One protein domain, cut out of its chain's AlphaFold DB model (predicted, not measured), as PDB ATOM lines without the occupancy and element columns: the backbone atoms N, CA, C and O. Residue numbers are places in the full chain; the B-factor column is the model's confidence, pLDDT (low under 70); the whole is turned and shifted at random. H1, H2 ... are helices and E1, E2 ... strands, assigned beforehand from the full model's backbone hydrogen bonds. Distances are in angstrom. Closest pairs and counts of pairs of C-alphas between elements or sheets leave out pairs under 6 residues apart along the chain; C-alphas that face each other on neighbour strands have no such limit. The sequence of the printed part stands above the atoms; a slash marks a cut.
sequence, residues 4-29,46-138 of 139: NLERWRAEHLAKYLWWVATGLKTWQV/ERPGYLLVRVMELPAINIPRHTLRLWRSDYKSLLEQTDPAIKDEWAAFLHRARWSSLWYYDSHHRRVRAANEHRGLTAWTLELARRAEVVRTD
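This is residues 4 to 29 and 46 to 138 of the 139 residues of an uncharacterized protein of Meiothermus ruber (strain ATCC 35948 / DSM 1279 / VKM B-1258 / 21) (UniProt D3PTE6). One long helix, H1, runs through the middle between a three-stranded sheet, E1 E2 E5, on one side and a small hairpin, E3 and E4, on the other; H4 crosses H1 about at right angles. H3 packs on the last part of H1, and H2 follows E2 and reaches H4. The printed part has 119 residues, with four named helices and five named strands in the order H1 E1 E2 H2 H3 E3 E4 H4 E5, and the class is mixed, helices and strands. Both sheets, ordered E1 - E2 - E5 and E3 - E4, are antiparallel. The whole is compact, with a radius of gyration of the C-alphas of 14.0 A and spans of 44 by 31 by 25 A.

H1, residues 4 to 21, is on the sheet of E1, residues 49 to 55, E2, residues 66 to 71, and E5, residues 133 to 137. Its height over the sheet is 8.2 A; it lies over E1 and E2, slantwise to the strands, at 51 degrees to E1 on the local plane. In the hairpin of E1 and E2, N 53 and O 68 are within hydrogen-bond range at 2.8 A; between E2 and E5, N 67 and O 136 are 2.8 A apart. H2, residues 72 to 81, and H4, residues 119 to 131, are also on this sheet, which with H1 makes two layers, helices on one face of a sheet. H3 is residues 84 to 94; H1 touches it with residues 17 to 21 alone, about perpendicular at 75 degrees, the closest C-alphas being those of Trp 18 and Leu 94, 4.9 A. E3, residues 103 to 106, and E4, residues 111 to 114, form a hairpin, with N 104 and O 113 at 2.9 A; the closest C-alphas of H1 and E4 are those of Asn 4 and Val 112, 5.2 A. H4 is the hub, touching H1 about perpendicular at 87 degrees, with C-alphas of Ala 10 and Ala 129 closest at 5.0 A. It touches H3, closest at Ile 86 and Gly 120, C-alphas 6.0 A apart, and only just touches H2, with 3 pairs of C-alphas within 8 A, closest at Asp 74 and Arg 131, 6.7 A. H1 and H2 are apart. In H1, H2, H3 and H4 every O i to N i+4 pair is within hydrogen-bond range.

H1 begins at C-alpha 4 (41.052, 6.758, 23.479) and is 25.6 A long. E1 is 19.3 A, E2 16.6 A, H2 14.4 A, H3 15.1 A and H4 19.0 A; E3 and E4 have four residues each. E5 ends at C-alpha 137 (49.956, 13.804, 35.911).

The C-alphas farthest apart, those of Glu 46 and His 108, are 47.0 A apart. Residues 30 to 45 are not printed, and C-alphas 29 and 46 are 9.6 A apart across the cut. Of the links that are printed whole, none is long. The pLDDT is under 70 at residues 46 to 47, 117 and 137 to 138.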
ATOM      1  N   ASN A   4      41.812   6.899  22.241       93.62
ATOM      2  CA  ASN A   4      41.052   6.758  23.479       93.62
ATOM      3  C   ASN A   4      41.346   7.894  24.459       93.62
ATOM      4  O   ASN A   4      40.414   8.470  25.019       93.62
ATOM      5  N   LEU A   5      42.624   8.236  24.639       94.56
ATOM      6  CA  LEU A   5      43.038   9.323  25.522       94.56
ATOM      7  C   LEU A   5      42.461  10.664  25.060       94.56
ATOM      8  O   LEU A   5      41.907  11.398  25.875       94.56
ATOM      9  N   GLU A   6      42.545  10.969  23.763       94.19
ATOM     10  CA  GLU A   6      41.989  12.209  23.207       94.19
ATOM     11  C   GLU A   6      40.481  12.323  23.458       94.19
ATOM     12  O   GLU A   6      40.012  13.341  23.963       94.19
ATOM     13  N   ARG A   7      39.723  11.256  23.174       95.00
ATOM     14  CA  ARG A   7      38.271  11.225  23.406       95.00
ATOM     15  C   ARG A   7      37.926  11.364  24.885       95.00
ATOM     16  O   ARG A   7      36.980  12.061  25.234       95.00
ATOM     17  N   TRP A   8      38.701  10.733  25.764       95.94
ATOM     18  CA  TRP A   8      38.474  10.799  27.206       95.94
ATOM     19  C   TRP A   8      38.749  12.192  27.781       95.94
ATOM     20  O   TRP A   8      37.990  12.684  28.620       95.94
ATOM     21  N   ARG A   9      39.804  12.853  27.289       96.25
ATOM     22  CA  ARG A   9      40.099  14.261  27.579       96.25
ATOM     23  C   ARG A   9      38.975  15.170  27.102       96.25
ATOM     24  O   ARG A   9      38.515  16.010  27.872       96.25
ATOM     25  N   ALA A  10      38.508  14.967  25.872       95.31
ATOM     26  CA  ALA A  10      37.441  15.761  25.280       95.31
ATOM     27  C   ALA A  10      36.110  15.617  26.036       95.31
ATOM     28  O   ALA A  10      35.463  16.625  26.301       95.31
ATOM     29  N   GLU A  11      35.745  14.409  26.477       95.69
ATOM     30  CA  GLU A  11      34.564  14.172  27.325       95.69
ATOM     31  C   GLU A  11      34.623  14.987  28.624       95.69
ATOM     32  O   GLU A  11      33.680  15.697  28.975       95.69
ATOM     33  N   HIS A  12      35.751  14.928  29.339       96.38
ATOM     34  CA  HIS A  12      35.909  15.657  30.599       96.38
ATOM     35  C   HIS A  12      35.928  17.168  30.383       96.38
ATOM     36  O   HIS A  12      35.322  17.911  31.155       96.38
ATOM     37  N   LEU A  13      36.596  17.626  29.330       95.81
ATOM     38  CA  LEU A  13      36.667  19.040  29.002       95.81
ATOM     39  C   LEU A  13      35.285  19.587  28.626       95.81
ATOM     40  O   LEU A  13      34.870  20.614  29.164       95.81
ATOM     41  N   ALA A  14      34.528  18.858  27.803       95.00
ATOM     42  CA  ALA A  14      33.156  19.215  27.462       95.00
ATOM     43  C   ALA A  14      32.254  19.265  28.703       95.00
ATOM     44  O   ALA A  14      31.469  20.201  28.861       95.00
ATOM     45  N   LYS A  15      32.421  18.322  29.638       95.56
ATOM     46  CA  LYS A  15      31.689  18.310  30.911       95.56
ATOM     47  C   LYS A  15      31.992  19.523  31.781       95.56
ATOM     48  O   LYS A  15      31.079  20.106  32.362       95.56
ATOM     49  N   TYR A  16      33.259  19.919  31.879       96.50
ATOM     50  CA  TYR A  16      33.634  21.099  32.654       96.50
ATOM     51  C   TYR A  16      33.126  22.389  32.007       96.50
ATOM     52  O   TYR A  16      32.695  23.285  32.726       96.50
ATOM     53  N   LEU A  17      33.110  22.479  30.676       95.44
ATOM     54  CA  LEU A  17      32.508  23.617  29.980       95.44
ATOM     55  C   LEU A  17      30.989  23.664  30.157       95.44
ATOM     56  O   LEU A  17      30.451  24.743  30.385       95.44
ATOM     57  N   TRP A  18      30.308  22.516  30.159       95.06
ATOM     58  CA  TRP A  18      28.891  22.441  30.530       95.06
ATOM     59  C   TRP A  18      28.657  22.921  31.969       95.06
ATOM     60  O   TRP A  18      27.747  23.710  32.219       95.06
ATOM     61  N   TRP A  19      29.521  22.545  32.919       95.88
ATOM     62  CA  TRP A  19      29.475  23.100  34.277       95.88
ATOM     63  C   TRP A  19      29.698  24.609  34.316       95.88
ATOM     64  O   TRP A  19      29.055  25.290  35.107       95.88
ATOM     65  N   VAL A  20      30.577  25.150  33.473       94.56
ATOM     66  CA  VAL A  20      30.763  26.602  33.371       94.56
ATOM     67  C   VAL A  20      29.513  27.283  32.808       94.56
ATOM     68  O   VAL A  20      29.044  28.258  33.385       94.56
ATOM     69  N   ALA A  21      28.931  26.749  31.732       92.56
ATOM     70  CA  ALA A  21      27.727  27.296  31.104       92.56
ATOM     71  C   ALA A  21      26.493  27.258  32.023       92.56
ATOM     72  O   ALA A  21      25.637  28.135  31.953       92.56
ATOM     73  N   THR A  22      26.421  26.265  32.910       91.88
ATOM     74  CA  THR A  22      25.343  26.106  33.903       91.88
ATOM     75  C   THR A  22      25.631  26.793  35.243       91.88
ATOM     76  O   THR A  22      24.820  26.700  36.162       91.88
ATOM     77  N   GLY A  23      26.770  27.483  35.383       91.75
ATOM     78  CA  GLY A  23      27.148  28.206  36.604       91.75
ATOM     79  C   GLY A  23      27.672  27.330  37.752       91.75
ATOM     80  O   GLY A  23      27.919  27.834  38.844       91.75
ATOM     81  N   LEU A  24      27.882  26.032  37.522       91.62
ATOM     82  CA  LEU A  24      28.448  25.084  38.493       91.62
ATOM     83  C   LEU A  24      29.976  25.196  38.628       91.62
ATOM     84  O   LEU A  24      30.555  24.743  39.619       91.62
ATOM     85  N   LYS A  25      30.647  25.775  37.630       92.12
ATOM     86  CA  LYS A  25      32.065  26.143  37.676       92.12
ATOM     87  C   LYS A  25      32.281  27.525  37.081       92.12
ATOM     88  O   LYS A  25      31.456  28.043  36.342       92.12
ATOM     89  N   THR A  26      33.429  28.106  37.386       91.94
ATOM     90  CA  THR A  26      33.866  29.382  36.832       91.94
ATOM     91  C   THR A  26      35.275  29.245  36.276       91.94
ATOM     92  O   THR A  26      36.051  28.383  36.702       91.94
ATOM     93  N   TRP A  27      35.596  30.098  35.302       91.88
ATOM     94  CA  TRP A  27      36.971  30.305  34.868       91.88
ATOM     95  C   TRP A  27      37.790  30.819  36.056       91.88
ATOM     96  O   TRP A  27      37.368  31.743  36.754       91.88
ATOM     97  N   GLN A  28      38.949  30.213  36.294       90.56
ATOM     98  CA  GLN A  28      39.940  30.747  37.214       90.56
ATOM     99  C   GLN A  28      40.640  31.940  36.567       90.56
ATOM    100  O   GLN A  28      40.851  31.956  35.356       90.56
ATOM    101  N   VAL A  29      41.017  32.925  37.376       83.50
ATOM    102  CA  VAL A  29      41.834  34.060  36.935       83.50
ATOM    103  C   VAL A  29      43.274  33.774  37.328       83.50
ATOM    104  O   VAL A  29      43.535  33.439  38.486       83.50
ATOM    105  N   GLU A  46      41.227  42.508  30.122       59.66
ATOM    106  CA  GLU A  46      40.724  41.239  30.638       59.66
ATOM    107  C   GLU A  46      41.951  40.523  31.263       59.66
ATOM    108  O   GLU A  46      43.102  40.774  30.886       59.66
ATOM    109  N   ARG A  47      41.754  39.726  32.318       65.06
ATOM    110  CA  ARG A  47      42.853  38.940  32.898       65.06
ATOM    111  C   ARG A  47      42.803  37.535  32.310       65.06
ATOM    112  O   ARG A  47      41.704  36.972  32.319       65.06
ATOM    113  N   PRO A  48      43.957  36.933  31.951       75.31
ATOM    114  CA  PRO A  48      44.014  35.581  31.416       75.31
ATOM    115  C   PRO A  48      43.249  34.612  32.314       75.31
ATOM    116  O   PRO A  48      43.601  34.359  33.472       75.31
ATOM    117  N   GLY A  49      42.145  34.120  31.761       89.00
ATOM    118  CA  GLY A  49      41.293  33.129  32.390       89.00
ATOM    119  C   GLY A  49      41.696  31.726  31.961       89.00
ATOM    120  O   GLY A  49      42.034  31.500  30.799       89.00
ATOM    121  N   TYR A  50      41.608  30.759  32.863       93.12
ATOM    122  CA  TYR A  50      41.801  29.352  32.530       93.12
ATOM    123  C   TYR A  50      40.777  28.463  33.227       93.12
ATOM    124  O   TYR A  50      40.073  28.884  34.142       93.12
ATOM    125  N   LEU A  51      40.666  27.230  32.751       94.88
ATOM    126  CA  LEU A  51      39.807  26.199  33.304       94.88
ATOM    127  C   LEU A  51      40.647  24.951  33.565       94.88
ATOM    128  O   LEU A  51      41.162  24.333  32.632       94.88
ATOM    129  N   LEU A  52      40.770  24.568  34.836       95.00
ATOM    130  CA  LEU A  52      41.343  23.275  35.208       95.00
ATOM    131  C   LEU A  52      40.307  22.167  35.056       95.00
ATOM    132  O   LEU A  52      39.253  22.200  35.693       95.00
ATOM    133  N   VAL A  53      40.652  21.156  34.267       95.81
ATOM    134  CA  VAL A  53      39.826  19.981  33.993       95.81
ATOM    135  C   VAL A  53      40.532  18.754  34.550       95.81
ATOM    136  O   VAL A  53      41.578  18.346  34.050       95.81
ATOM    137  N   ARG A  54      39.956  18.134  35.584       95.31
ATOM    138  CA  ARG A  54      40.456  16.846  36.081       95.31
ATOM    139  C   ARG A  54      39.943  15.733  35.176       95.31
ATOM    140  O   ARG A  54      38.734  15.503  35.117       95.31
ATOM    141  N   VAL A  55      40.861  15.056  34.501       96.31
ATOM    142  CA  VAL A  55      40.600  13.863  33.699       96.31
ATOM    143  C   VAL A  55      40.725  12.658  34.618       96.31
ATOM    144  O   VAL A  55      41.790  12.404  35.185       96.31
ATOM    145  N   MET A  56      39.618  11.941  34.800       95.50
ATOM    146  CA  MET A  56      39.596  10.762  35.658       95.50
ATOM    147  C   MET A  56      40.398   9.629  35.023       95.50
ATOM    148  O   MET A  56      40.417   9.478  33.802       95.50
ATOM    149  N   GLU A  57      41.044   8.824  35.863       95.62
ATOM    150  CA  GLU A  57      41.732   7.619  35.406       95.62
ATOM    151  C   GLU A  57      40.765   6.650  34.720       95.62
ATOM    152  O   GLU A  57      39.589   6.545  35.080       95.62
ATOM    153  N   LEU A  58      41.288   5.913  33.746       95.50
ATOM    154  CA  LEU A  58      40.613   4.785  33.125       95.50
ATOM    155  C   LEU A  58      41.620   3.629  32.993       95.50
ATOM    156  O   LEU A  58      42.209   3.428  31.922       95.50
ATOM    157  N   PRO A  59      41.844   2.865  34.084       93.38
ATOM    158  CA  PRO A  59      42.923   1.878  34.166       93.38
ATOM    159  C   PRO A  59      42.805   0.767  33.122       93.38
ATOM    160  O   PRO A  59      43.805   0.284  32.603       93.38
ATOM    161  N   ALA A  60      41.576   0.404  32.745       94.12
ATOM    162  CA  ALA A  60      41.311  -0.665  31.786       94.12
ATOM    163  C   ALA A  60      41.917  -0.425  30.389       94.12
ATOM    164  O   ALA A  60      42.047  -1.377  29.616       94.12
ATOM    165  N   ILE A  61      42.290   0.817  30.066       94.44
ATOM    166  CA  ILE A  61      42.972   1.191  28.821       94.44
ATOM    167  C   ILE A  61      44.198   2.080  29.076       94.44
ATOM    168  O   ILE A  61      44.584   2.855  28.211       94.44
ATOM    169  N   ASN A  62      44.816   1.957  30.256       93.88
ATOM    170  CA  ASN A  62      46.060   2.640  30.629       93.88
ATOM    171  C   ASN A  62      46.008   4.177  30.543       93.88
ATOM    172  O   ASN A  62      47.012   4.814  30.228       93.88
ATOM    173  N   ILE A  63      44.859   4.792  30.840       94.19
ATOM    174  CA  ILE A  63      44.771   6.253  30.963       94.19
ATOM    175  C   ILE A  63      44.944   6.629  32.441       94.19
ATOM    176  O   ILE A  63      44.032   6.371  33.232       94.19
ATOM    177  N   PRO A  64      46.071   7.246  32.841       93.81
ATOM    178  CA  PRO A  64      46.258   7.713  34.209       93.81
ATOM    179  C   PRO A  64      45.416   8.961  34.485       93.81
ATOM    180  O   PRO A  64      45.033   9.698  33.568       93.81
ATOM    181  N   ARG A  65      45.169   9.240  35.766       95.88
ATOM    182  CA  ARG A  65      44.576  10.510  36.194       95.88
ATOM    183  C   ARG A  65      45.526  11.664  35.876       95.88
ATOM    184  O   ARG A  65      46.726  11.588  36.123       95.88
ATOM    185  N   HIS A  66      44.987  12.750  35.337       95.38
ATOM    186  CA  HIS A  66      45.765  13.959  35.071       95.38
ATOM    187  C   HIS A  66      44.865  15.192  35.001       95.38
ATOM    188  O   HIS A  66      43.641  15.097  34.911       95.38
ATOM    189  N   THR A  67      45.476  16.370  35.057       95.94
ATOM    190  CA  THR A  67      44.784  17.655  34.957       95.94
ATOM    191  C   THR A  67      45.161  18.353  33.663       95.94
ATOM    192  O   THR A  67      46.345  18.508  33.354       95.94
ATOM    193  N   LEU A  68      44.142  18.800  32.935       95.94
ATOM    194  CA  LEU A  68      44.290  19.703  31.806       95.94
ATOM    195  C   LEU A  68      44.049  21.146  32.242       95.94
ATOM    196  O   LEU A  68      43.234  21.401  33.131       95.94
ATOM    197  N   ARG A  69      44.704  22.084  31.568       94.56
ATOM    198  CA  ARG A  69      44.404  23.513  31.603       94.56
ATOM    199  C   ARG A  69      43.958  23.947  30.218       94.56
ATOM    200  O   ARG A  69      44.699  23.798  29.253       94.56
ATOM    201  N   LEU A  70      42.749  24.486  30.140       94.94
ATOM    202  CA  LEU A  70      42.244  25.159  28.948       94.94
ATOM    203  C   LEU A  70      42.275  26.666  29.186       94.94
ATOM    204  O   LEU A  70      41.636  27.140  30.127       94.94
ATOM    205  N   TRP A  71      42.973  27.419  28.343       93.19
ATOM    206  CA  TRP A  71      42.911  28.876  28.388       93.19
ATOM    207  C   TRP A  71      41.606  29.390  27.784       93.19
ATOM    208  O   TRP A  71      41.084  28.862  26.799       93.19
ATOM    209  N   ARG A  72      41.071  30.460  28.374       92.12
ATOM    210  CA  ARG A  72      39.858  31.119  27.883       92.12
ATOM    211  C   ARG A  72      40.067  31.692  26.484       92.12
ATOM    212  O   ARG A  72      39.151  31.626  25.668       92.12
ATOM    213  N   SER A  73      41.263  32.210  26.204       89.94
ATOM    214  CA  SER A  73      41.675  32.700  24.886       89.94
ATOM    215  C   SER A  73      41.644  31.597  23.827       89.94
ATOM    216  O   SER A  73      41.077  31.808  22.761       89.94
ATOM    217  N   ASP A  74      42.164  30.405  24.130       91.88
ATOM    218  CA  ASP A  74      42.171  29.276  23.189       91.88
ATOM    219  C   ASP A  74      40.757  28.796  22.869       91.88
ATOM    220  O   ASP A  74      40.452  28.481  21.715       91.88
ATOM    221  N   TYR A  75      39.884  28.786  23.882       93.19
ATOM    222  CA  TYR A  75      38.463  28.494  23.723       93.19
ATOM    223  C   TYR A  75      37.761  29.533  22.837       93.19
ATOM    224  O   TYR A  75      37.097  29.154  21.872       93.19
ATOM    225  N   LYS A  76      37.929  30.833  23.129       91.44
ATOM    226  CA  LYS A  76      37.351  31.930  22.329       91.44
ATOM    227  C   LYS A  76      37.861  31.893  20.884       91.44
ATOM    228  O   LYS A  76      37.059  31.900  19.958       91.44
ATOM    229  N   SER A  77      39.173  31.763  20.695       90.56
ATOM    230  CA  SER A  77      39.806  31.705  19.375       90.56
ATOM    231  C   SER A  77      39.325  30.506  18.556       90.56
ATOM    232  O   SER A  77      39.024  30.650  17.370       90.56
ATOM    233  N   LEU A  78      39.212  29.318  19.172       92.62
ATOM    234  CA  LEU A  78      38.679  28.147  18.473       92.62
ATOM    235  C   LEU A  78      37.220  28.368  18.090       92.62
ATOM    236  O   LEU A  78      36.845  28.062  16.960       92.62
ATOM    237  N   LEU A  79      36.408  28.910  19.006       91.12
ATOM    238  CA  LEU A  79      35.031  29.265  18.694       91.12
ATOM    239  C   LEU A  79      34.994  30.194  17.490       91.12
ATOM    240  O   LEU A  79      34.381  29.819  16.509       91.12
ATOM    241  N   GLU A  80      35.680  31.332  17.482       90.56
ATOM    242  CA  GLU A  80      35.654  32.288  16.364       90.56
ATOM    243  C   GLU A  80      35.927  31.645  14.997       90.56
ATOM    244  O   GLU A  80      35.170  31.894  14.056       90.56
ATOM    245  N   GLN A  81      36.910  30.743  14.926       89.81
ATOM    246  CA  GLN A  81      37.320  30.009  13.718       89.81
ATOM    247  C   GLN A  81      36.348  28.895  13.289       89.81
ATOM    248  O   GLN A  81      36.497  28.325  12.210       89.81
ATOM    249  N   THR A  82      35.372  28.550  14.130       89.81
ATOM    250  CA  THR A  82      34.442  27.436  13.910       89.81
ATOM    251  C   THR A  82      33.239  27.851  13.060       89.81
ATOM    252  O   THR A  82      32.732  28.974  13.175       89.81
ATOM    253  N   ASP A  83      32.751  26.910  12.247       91.69
ATOM    254  CA  ASP A  83      31.507  27.034  11.481       91.69
ATOM    255  C   ASP A  83      30.328  27.460  12.389       91.69
ATOM    256  O   ASP A  83      30.144  26.866  13.460       91.69
ATOM    257  N   PRO A  84      29.522  28.471  11.999       91.31
ATOM    258  CA  PRO A  84      28.331  28.886  12.740       91.31
ATOM    259  C   PRO A  84      27.389  27.743  13.136       91.31
ATOM    260  O   PRO A  84      26.927  27.722  14.273       91.31
ATOM    261  N   ALA A  85      27.172  26.749  12.273       90.94
ATOM    262  CA  ALA A  85      26.306  25.614  12.587       90.94
ATOM    263  C   ALA A  85      26.847  24.790  13.768       90.94
ATOM    264  O   ALA A  85      26.097  24.391  14.657       90.94
ATOM    265  N   ILE A  86      28.168  24.593  13.833       90.69
ATOM    266  CA  ILE A  86      28.810  23.883  14.947       90.69
ATOM    267  C   ILE A  86      28.770  24.734  16.224       90.69
ATOM    268  O   ILE A  86      28.594  24.183  17.310       90.69
ATOM    269  N   LYS A  87      28.895  26.067  16.120       90.12
ATOM    270  CA  LYS A  87      28.724  26.977  17.271       90.12
ATOM    271  C   LYS A  87      27.325  26.858  17.865       90.12
ATOM    272  O   LYS A  87      27.206  26.751  19.084       90.12
ATOM    273  N   ASP A  88      26.300  26.838  17.019       90.75
ATOM    274  CA  ASP A  88      24.907  26.715  17.446       90.75
ATOM    275  C   ASP A  88      24.642  25.343  18.079       90.75
ATOM    276  O   ASP A  88      24.062  25.263  19.164       90.75
ATOM    277  N   GLU A  89      25.141  24.260  17.469       91.25
ATOM    278  CA  GLU A  89      25.090  22.914  18.057       91.25
ATOM    279  C   GLU A  89      25.785  22.859  19.425       91.25
ATOM    280  O   GLU A  89      25.267  22.259  20.371       91.25
ATOM    281  N   TRP A  90      26.949  23.499  19.549       91.44
ATOM    282  CA  TRP A  90      27.709  23.562  20.793       91.44
ATOM    283  C   TRP A  90      27.002  24.383  21.873       91.44
ATOM    284  O   TRP A  90      26.909  23.937  23.018       91.44
ATOM    285  N   ALA A  91      26.442  25.540  21.525       91.00
ATOM    286  CA  ALA A  91      25.647  26.343  22.446       91.00
ATOM    287  C   ALA A  91      24.407  25.565  22.916       91.00
ATOM    288  O   ALA A  91      24.154  25.460  24.119       91.00
ATOM    289  N   ALA A  92      23.682  24.932  21.989       90.44
ATOM    290  CA  ALA A  92      22.537  24.086  22.310       90.44
ATOM    291  C   ALA A  92      22.925  22.915  23.224       90.44
ATOM    292  O   ALA A  92      22.182  22.579  24.145       90.44
ATOM    293  N   PHE A  93      24.096  22.306  23.007       90.06
ATOM    294  CA  PHE A  93      24.645  21.268  23.876       90.06
ATOM    295  C   PHE A  93      24.940  21.786  25.292       90.06
ATOM    296  O   PHE A  93      24.522  21.164  26.272       90.06
ATOM    297  N   LEU A  94      25.616  22.932  25.414       90.75
ATOM    298  CA  LEU A  94      25.997  23.520  26.699       90.75
ATOM    299  C   LEU A  94      24.802  23.966  27.550       90.75
ATOM    300  O   LEU A  94      24.876  23.913  28.776       90.75
ATOM    301  N   HIS A  95      23.697  24.360  26.920       88.38
ATOM    302  CA  HIS A  95      22.490  24.815  27.612       88.38
ATOM    303  C   HIS A  95      21.464  23.704  27.887       88.38
ATOM    304  O   HIS A  95      20.361  23.981  28.363       88.38
ATOM    305  N   ARG A  96      21.806  22.430  27.646       88.31
ATOM    306  CA  ARG A  96      20.941  21.305  28.036       88.31
ATOM    307  C   ARG A  96      20.758  21.264  29.554       88.31
ATOM    308  O   ARG A  96      21.724  21.356  30.310       88.31
ATOM    309  N   ALA A  97      19.521  21.003  29.991       87.31
ATOM    310  CA  ALA A  97      19.154  20.895  31.408       87.31
ATOM    311  C   ALA A  97      19.905  19.780  32.161       87.31
ATOM    312  O   ALA A  97      20.032  19.815  33.384       87.31
ATOM    313  N   ARG A  98      20.390  18.766  31.436       89.62
ATOM    314  CA  ARG A  98      21.165  17.648  31.975       89.62
ATOM    315  C   ARG A  98      22.378  17.369  31.105       89.62
ATOM    316  O   ARG A  98      22.303  17.455  29.879       89.62
ATOM    317  N   TRP A  99      23.463  16.956  31.757       89.75
ATOM    318  CA  TRP A  99      24.651  16.456  31.078       89.75
ATOM    319  C   TRP A  99      24.303  15.277  30.166       89.75
ATOM    320  O   TRP A  99      23.622  14.338  30.579       89.75
ATOM    321  N   SER A 100      24.803  15.327  28.935       88.31
ATOM    322  CA  SER A 100      24.772  14.225  27.976       88.31
ATOM    323  C   SER A 100      26.204  13.951  27.546       88.31
ATOM    324  O   SER A 100      26.840  14.846  26.998       88.31
ATOM    325  N   SER A 101      26.709  12.741  27.782       90.44
ATOM    326  CA  SER A 101      28.061  12.388  27.349       90.44
ATOM    327  C   SER A 101      28.207  12.506  25.832       90.44
ATOM    328  O   SER A 101      27.286  12.179  25.080       90.44
ATOM    329  N   LEU A 102      29.372  12.975  25.394       90.88
ATOM    330  CA  LEU A 102      29.798  12.954  23.996       90.88
ATOM    331  C   LEU A 102      30.587  11.682  23.711       90.88
ATOM    332  O   LEU A 102      30.449  11.105  22.632       90.88
ATOM    333  N   TRP A 103      31.328  11.191  24.707       93.25
ATOM    334  CA  TRP A 103      31.973   9.889  24.666       93.25
ATOM    335  C   TRP A 103      31.755   9.082  25.936       93.25
ATOM    336  O   TRP A 103      31.625   9.616  27.032       93.25
ATOM    337  N   TYR A 104      31.768   7.764  25.788       92.94
ATOM    338  CA  TYR A 104      31.673   6.825  26.896       92.94
ATOM    339  C   TYR A 104      32.697   5.705  26.747       92.94
ATOM    340  O   TYR A 104      33.168   5.402  25.647       92.94
ATOM    341  N   TYR A 105      33.040   5.082  27.869       95.50
ATOM    342  CA  TYR A 105      33.878   3.892  27.880       95.50
ATOM    343  C   TYR A 105      33.032   2.639  27.610       95.50
ATOM    344  O   TYR A 105      32.149   2.294  28.391       95.50
ATOM    345  N   ASP A 106      33.321   1.959  26.504       94.62
ATOM    346  CA  ASP A 106      32.776   0.652  26.140       94.62
ATOM    347  C   ASP A 106      33.689  -0.430  26.730       94.62
ATOM    348  O   ASP A 106      34.785  -0.684  26.219       94.62
ATOM    349  N   SER A 107      33.253  -1.037  27.839       93.69
ATOM    350  CA  SER A 107      34.025  -2.043  28.575       93.69
ATOM    351  C   SER A 107      34.203  -3.349  27.807       93.69
ATOM    352  O   SER A 107      35.237  -3.997  27.958       93.69
ATOM    353  N   HIS A 108      33.241  -3.711  26.953       93.12
ATOM    354  CA  HIS A 108      33.299  -4.930  26.151       93.12
ATOM    355  C   HIS A 108      34.416  -4.848  25.108       93.12
ATOM    356  O   HIS A 108      35.193  -5.784  24.941       93.12
ATOM    357  N   HIS A 109      34.548  -3.690  24.459       92.56
ATOM    358  CA  HIS A 109      35.570  -3.452  23.439       92.56
ATOM    359  C   HIS A 109      36.824  -2.748  23.967       92.56
ATOM    360  O   HIS A 109      37.717  -2.439  23.178       92.56
ATOM    361  N   ARG A 110      36.873  -2.442  25.272       92.69
ATOM    362  CA  ARG A 110      37.948  -1.687  25.936       92.69
ATOM    363  C   ARG A 110      38.349  -0.439  25.142       92.69
ATOM    364  O   ARG A 110      39.512  -0.250  24.795       92.69
ATOM    365  N   ARG A 111      37.373   0.412  24.809       94.69
ATOM    366  CA  ARG A 111      37.605   1.632  24.013       94.69
ATOM    367  C   ARG A 111      36.643   2.752  24.372       94.69
ATOM    368  O   ARG A 111      35.531   2.507  24.825       94.69
ATOM    369  N   VAL A 112      37.048   3.986  24.101       93.50
ATOM    370  CA  VAL A 112      36.193   5.168  24.241       93.50
ATOM    371  C   VAL A 112      35.463   5.417  22.919       93.50
ATOM    372  O   VAL A 112      36.097   5.569  21.870       93.50
ATOM    373  N   ARG A 113      34.128   5.437  22.947       91.69
ATOM    374  CA  ARG A 113      33.253   5.574  21.767       91.69
ATOM    375  C   ARG A 113      32.400   6.828  21.857       91.69
ATOM    376  O   ARG A 113      32.097   7.275  22.955       91.69
ATOM    377  N   ALA A 114      32.012   7.376  20.709       89.06
ATOM    378  CA  ALA A 114      31.046   8.468  20.664       89.06
ATOM    379  C   ALA A 114      29.674   7.972  21.155       89.06
ATOM    380  O   ALA A 114      29.235   6.892  20.761       89.06
ATOM    381  N   ALA A 115      29.031   8.742  22.032       83.25
ATOM    382  CA  ALA A 115      27.700   8.459  22.569       83.25
ATOM    383  C   ALA A 115      26.586   8.973  21.645       83.25
ATOM    384  O   ALA A 115      25.584   8.294  21.461       83.25
ATOM    385  N   ASN A 116      26.785  10.154  21.051       71.62
ATOM    386  CA  ASN A 116      25.884  10.765  20.077       71.62
ATOM    387  C   ASN A 116      26.689  11.129  18.825       71.62
ATOM    388  O   ASN A 116      27.701  11.824  18.924       71.62
ATOM    389  N   GLU A 117      26.258  10.681  17.647       61.38
ATOM    390  CA  GLU A 117      26.949  10.965  16.382       61.38
ATOM    391  C   GLU A 117      26.604  12.363  15.841       61.38
ATOM    392  O   GLU A 117      26.014  12.516  14.776       61.38
ATOM    393  N   HIS A 118      27.014  13.415  16.552       74.00
ATOM    394  CA  HIS A 118      27.109  14.760  15.976       74.00
ATOM    395  C   HIS A 118      28.527  14.939  15.429       74.00
ATOM    396  O   HIS A 118      29.448  15.282  16.174       74.00
ATOM    397  N   ARG A 119      28.740  14.627  14.141       72.38
ATOM    398  CA  ARG A 119      30.091  14.591  13.536       72.38
ATOM    399  C   ARG A 119      30.850  15.915  13.703       72.38
ATOM    400  O   ARG A 119      32.020  15.877  14.080       72.38
ATOM    401  N   GLY A 120      30.183  17.052  13.481       80.50
ATOM    402  CA  GLY A 120      30.774  18.387  13.641       80.50
ATOM    403  C   GLY A 120      31.163  18.681  15.092       80.50
ATOM    404  O   GLY A 120      32.326  18.962  15.378       80.50
ATOM    405  N   LEU A 121      30.218  18.498  16.020       84.62
ATOM    406  CA  LEU A 121      30.430  18.673  17.459       84.62
ATOM    407  C   LEU A 121      31.577  17.812  18.009       84.62
ATOM    408  O   LEU A 121      32.396  18.290  18.791       84.62
ATOM    409  N   THR A 122      31.648  16.549  17.576       86.56
ATOM    410  CA  THR A 122      32.661  15.567  18.002       86.56
ATOM    411  C   THR A 122      34.059  15.974  17.536       86.56
ATOM    412  O   THR A 122      35.014  15.914  18.308       86.56
ATOM    413  N   ALA A 123      34.199  16.395  16.276       87.50
ATOM    414  CA  ALA A 123      35.482  16.846  15.742       87.50
ATOM    415  C   ALA A 123      35.963  18.120  16.449       87.50
ATOM    416  O   ALA A 123      37.125  18.216  16.841       87.50
ATOM    417  N   TRP A 124      35.047  19.063  16.673       90.06
ATOM    418  CA  TRP A 124      35.344  20.325  17.339       90.06
ATOM    419  C   TRP A 124      35.789  20.135  18.796       90.06
ATOM    420  O   TRP A 124      36.791  20.702  19.228       90.06
ATOM    421  N   THR A 125      35.102  19.278  19.552       91.38
ATOM    422  CA  THR A 125      35.460  18.998  20.954       91.38
ATOM    423  C   THR A 125      36.784  18.235  21.090       91.38
ATOM    424  O   THR A 125      37.507  18.448  22.065       91.38
ATOM    425  N   LEU A 126      37.156  17.401  20.109       93.44
ATOM    426  CA  LEU A 126      38.501  16.811  20.042       93.44
ATOM    427  C   LEU A 126      39.573  17.873  19.807       93.44
ATOM    428  O   LEU A 126      40.604  17.851  20.473       93.44
ATOM    429  N   GLU A 127      39.331  18.810  18.892       93.19
ATOM    430  CA  GLU A 127      40.273  19.897  18.621       93.19
ATOM    431  C   GLU A 127      40.465  20.792  19.847       93.19
ATOM    432  O   GLU A 127      41.590  21.125  20.219       93.19
ATOM    433  N   LEU A 128      39.381  21.088  20.560       92.25
ATOM    434  CA  LEU A 128      39.453  21.821  21.816       92.25
ATOM    435  C   LEU A 128      40.287  21.085  22.876       92.25
ATOM    436  O   LEU A 128      41.074  21.707  23.586       92.25
ATOM    437  N   ALA A 129      40.161  19.758  22.962       93.00
ATOM    438  CA  ALA A 129      40.971  18.949  23.867       93.00
ATOM    439  C   ALA A 129      42.463  18.946  23.507       93.00
ATOM    440  O   ALA A 129      43.293  18.831  24.408       93.00
ATOM    441  N   ARG A 130      42.816  19.100  22.225       93.62
ATOM    442  CA  ARG A 130      44.215  19.226  21.777       93.62
ATOM    443  C   ARG A 130      44.836  20.570  22.134       93.62
ATOM    444  O   ARG A 130      46.041  20.620  22.356       93.62
ATOM    445  N   ARG A 131      44.028  21.630  22.224       92.81
ATOM    446  CA  ARG A 131      44.471  22.954  22.694       92.81
ATOM    447  C   ARG A 131      44.691  23.009  24.208       92.81
ATOM    448  O   ARG A 131      45.297  23.952  24.698       92.81
ATOM    449  N   ALA A 132      44.209  22.019  24.958       93.38
ATOM    450  CA  ALA A 132      44.384  21.981  26.402       93.38
ATOM    451  C   ALA A 132      45.764  21.427  26.795       93.38
ATOM    452  O   ALA A 132      46.188  20.355  26.360       93.38
ATOM    453  N   GLU A 133      46.445  22.137  27.686       93.62
ATOM    454  CA  GLU A 133      47.765  21.771  28.193       93.62
ATOM    455  C   GLU A 133      47.652  20.751  29.330       93.62
ATOM    456  O   GLU A 133      46.785  20.868  30.196       93.62
ATOM    457  N   VAL A 134      48.556  19.773  29.397       93.06
ATOM    458  CA  VAL A 134      48.644  18.859  30.548       93.06
ATOM    459  C   VAL A 134      49.508  19.513  31.624       93.06
ATOM    460  O   VAL A 134      50.702  19.699  31.418       93.06
ATOM    461  N   VAL A 135      48.922  19.851  32.775       88.94
ATOM    462  CA  VAL A 135      49.625  20.598  33.843       88.94
ATOM    463  C   VAL A 135      50.138  19.688  34.954       88.94
ATOM    464  O   VAL A 135      51.128  19.997  35.611       88.94
ATOM    465  N   ARG A 136      49.472  18.554  35.186       78.12
ATOM    466  CA  ARG A 136      49.865  17.587  36.216       78.12
ATOM    467  C   ARG A 136      49.391  16.194  35.846       78.12
ATOM    468  O   ARG A 136      48.203  16.011  35.584       78.12
ATOM    469  N   THR A 137      50.296  15.228  35.889       66.00
ATOM    470  CA  THR A 137      49.956  13.804  35.911       66.00
ATOM    471  C   THR A 137      50.067  13.361  37.360       66.00
ATOM    472  O   THR A 137      51.114  13.569  37.971       66.00
ATOM    473  N   ASP A 138      48.984  12.843  37.932       60.84
ATOM    474  CA  ASP A 138      49.069  12.254  39.266       60.84
ATOM    475  C   ASP A 138      49.755  10.891  39.086       60.84
ATOM    476  O   ASP A 138      49.199  10.011  38.426       60.84
TER     477      ASP A 138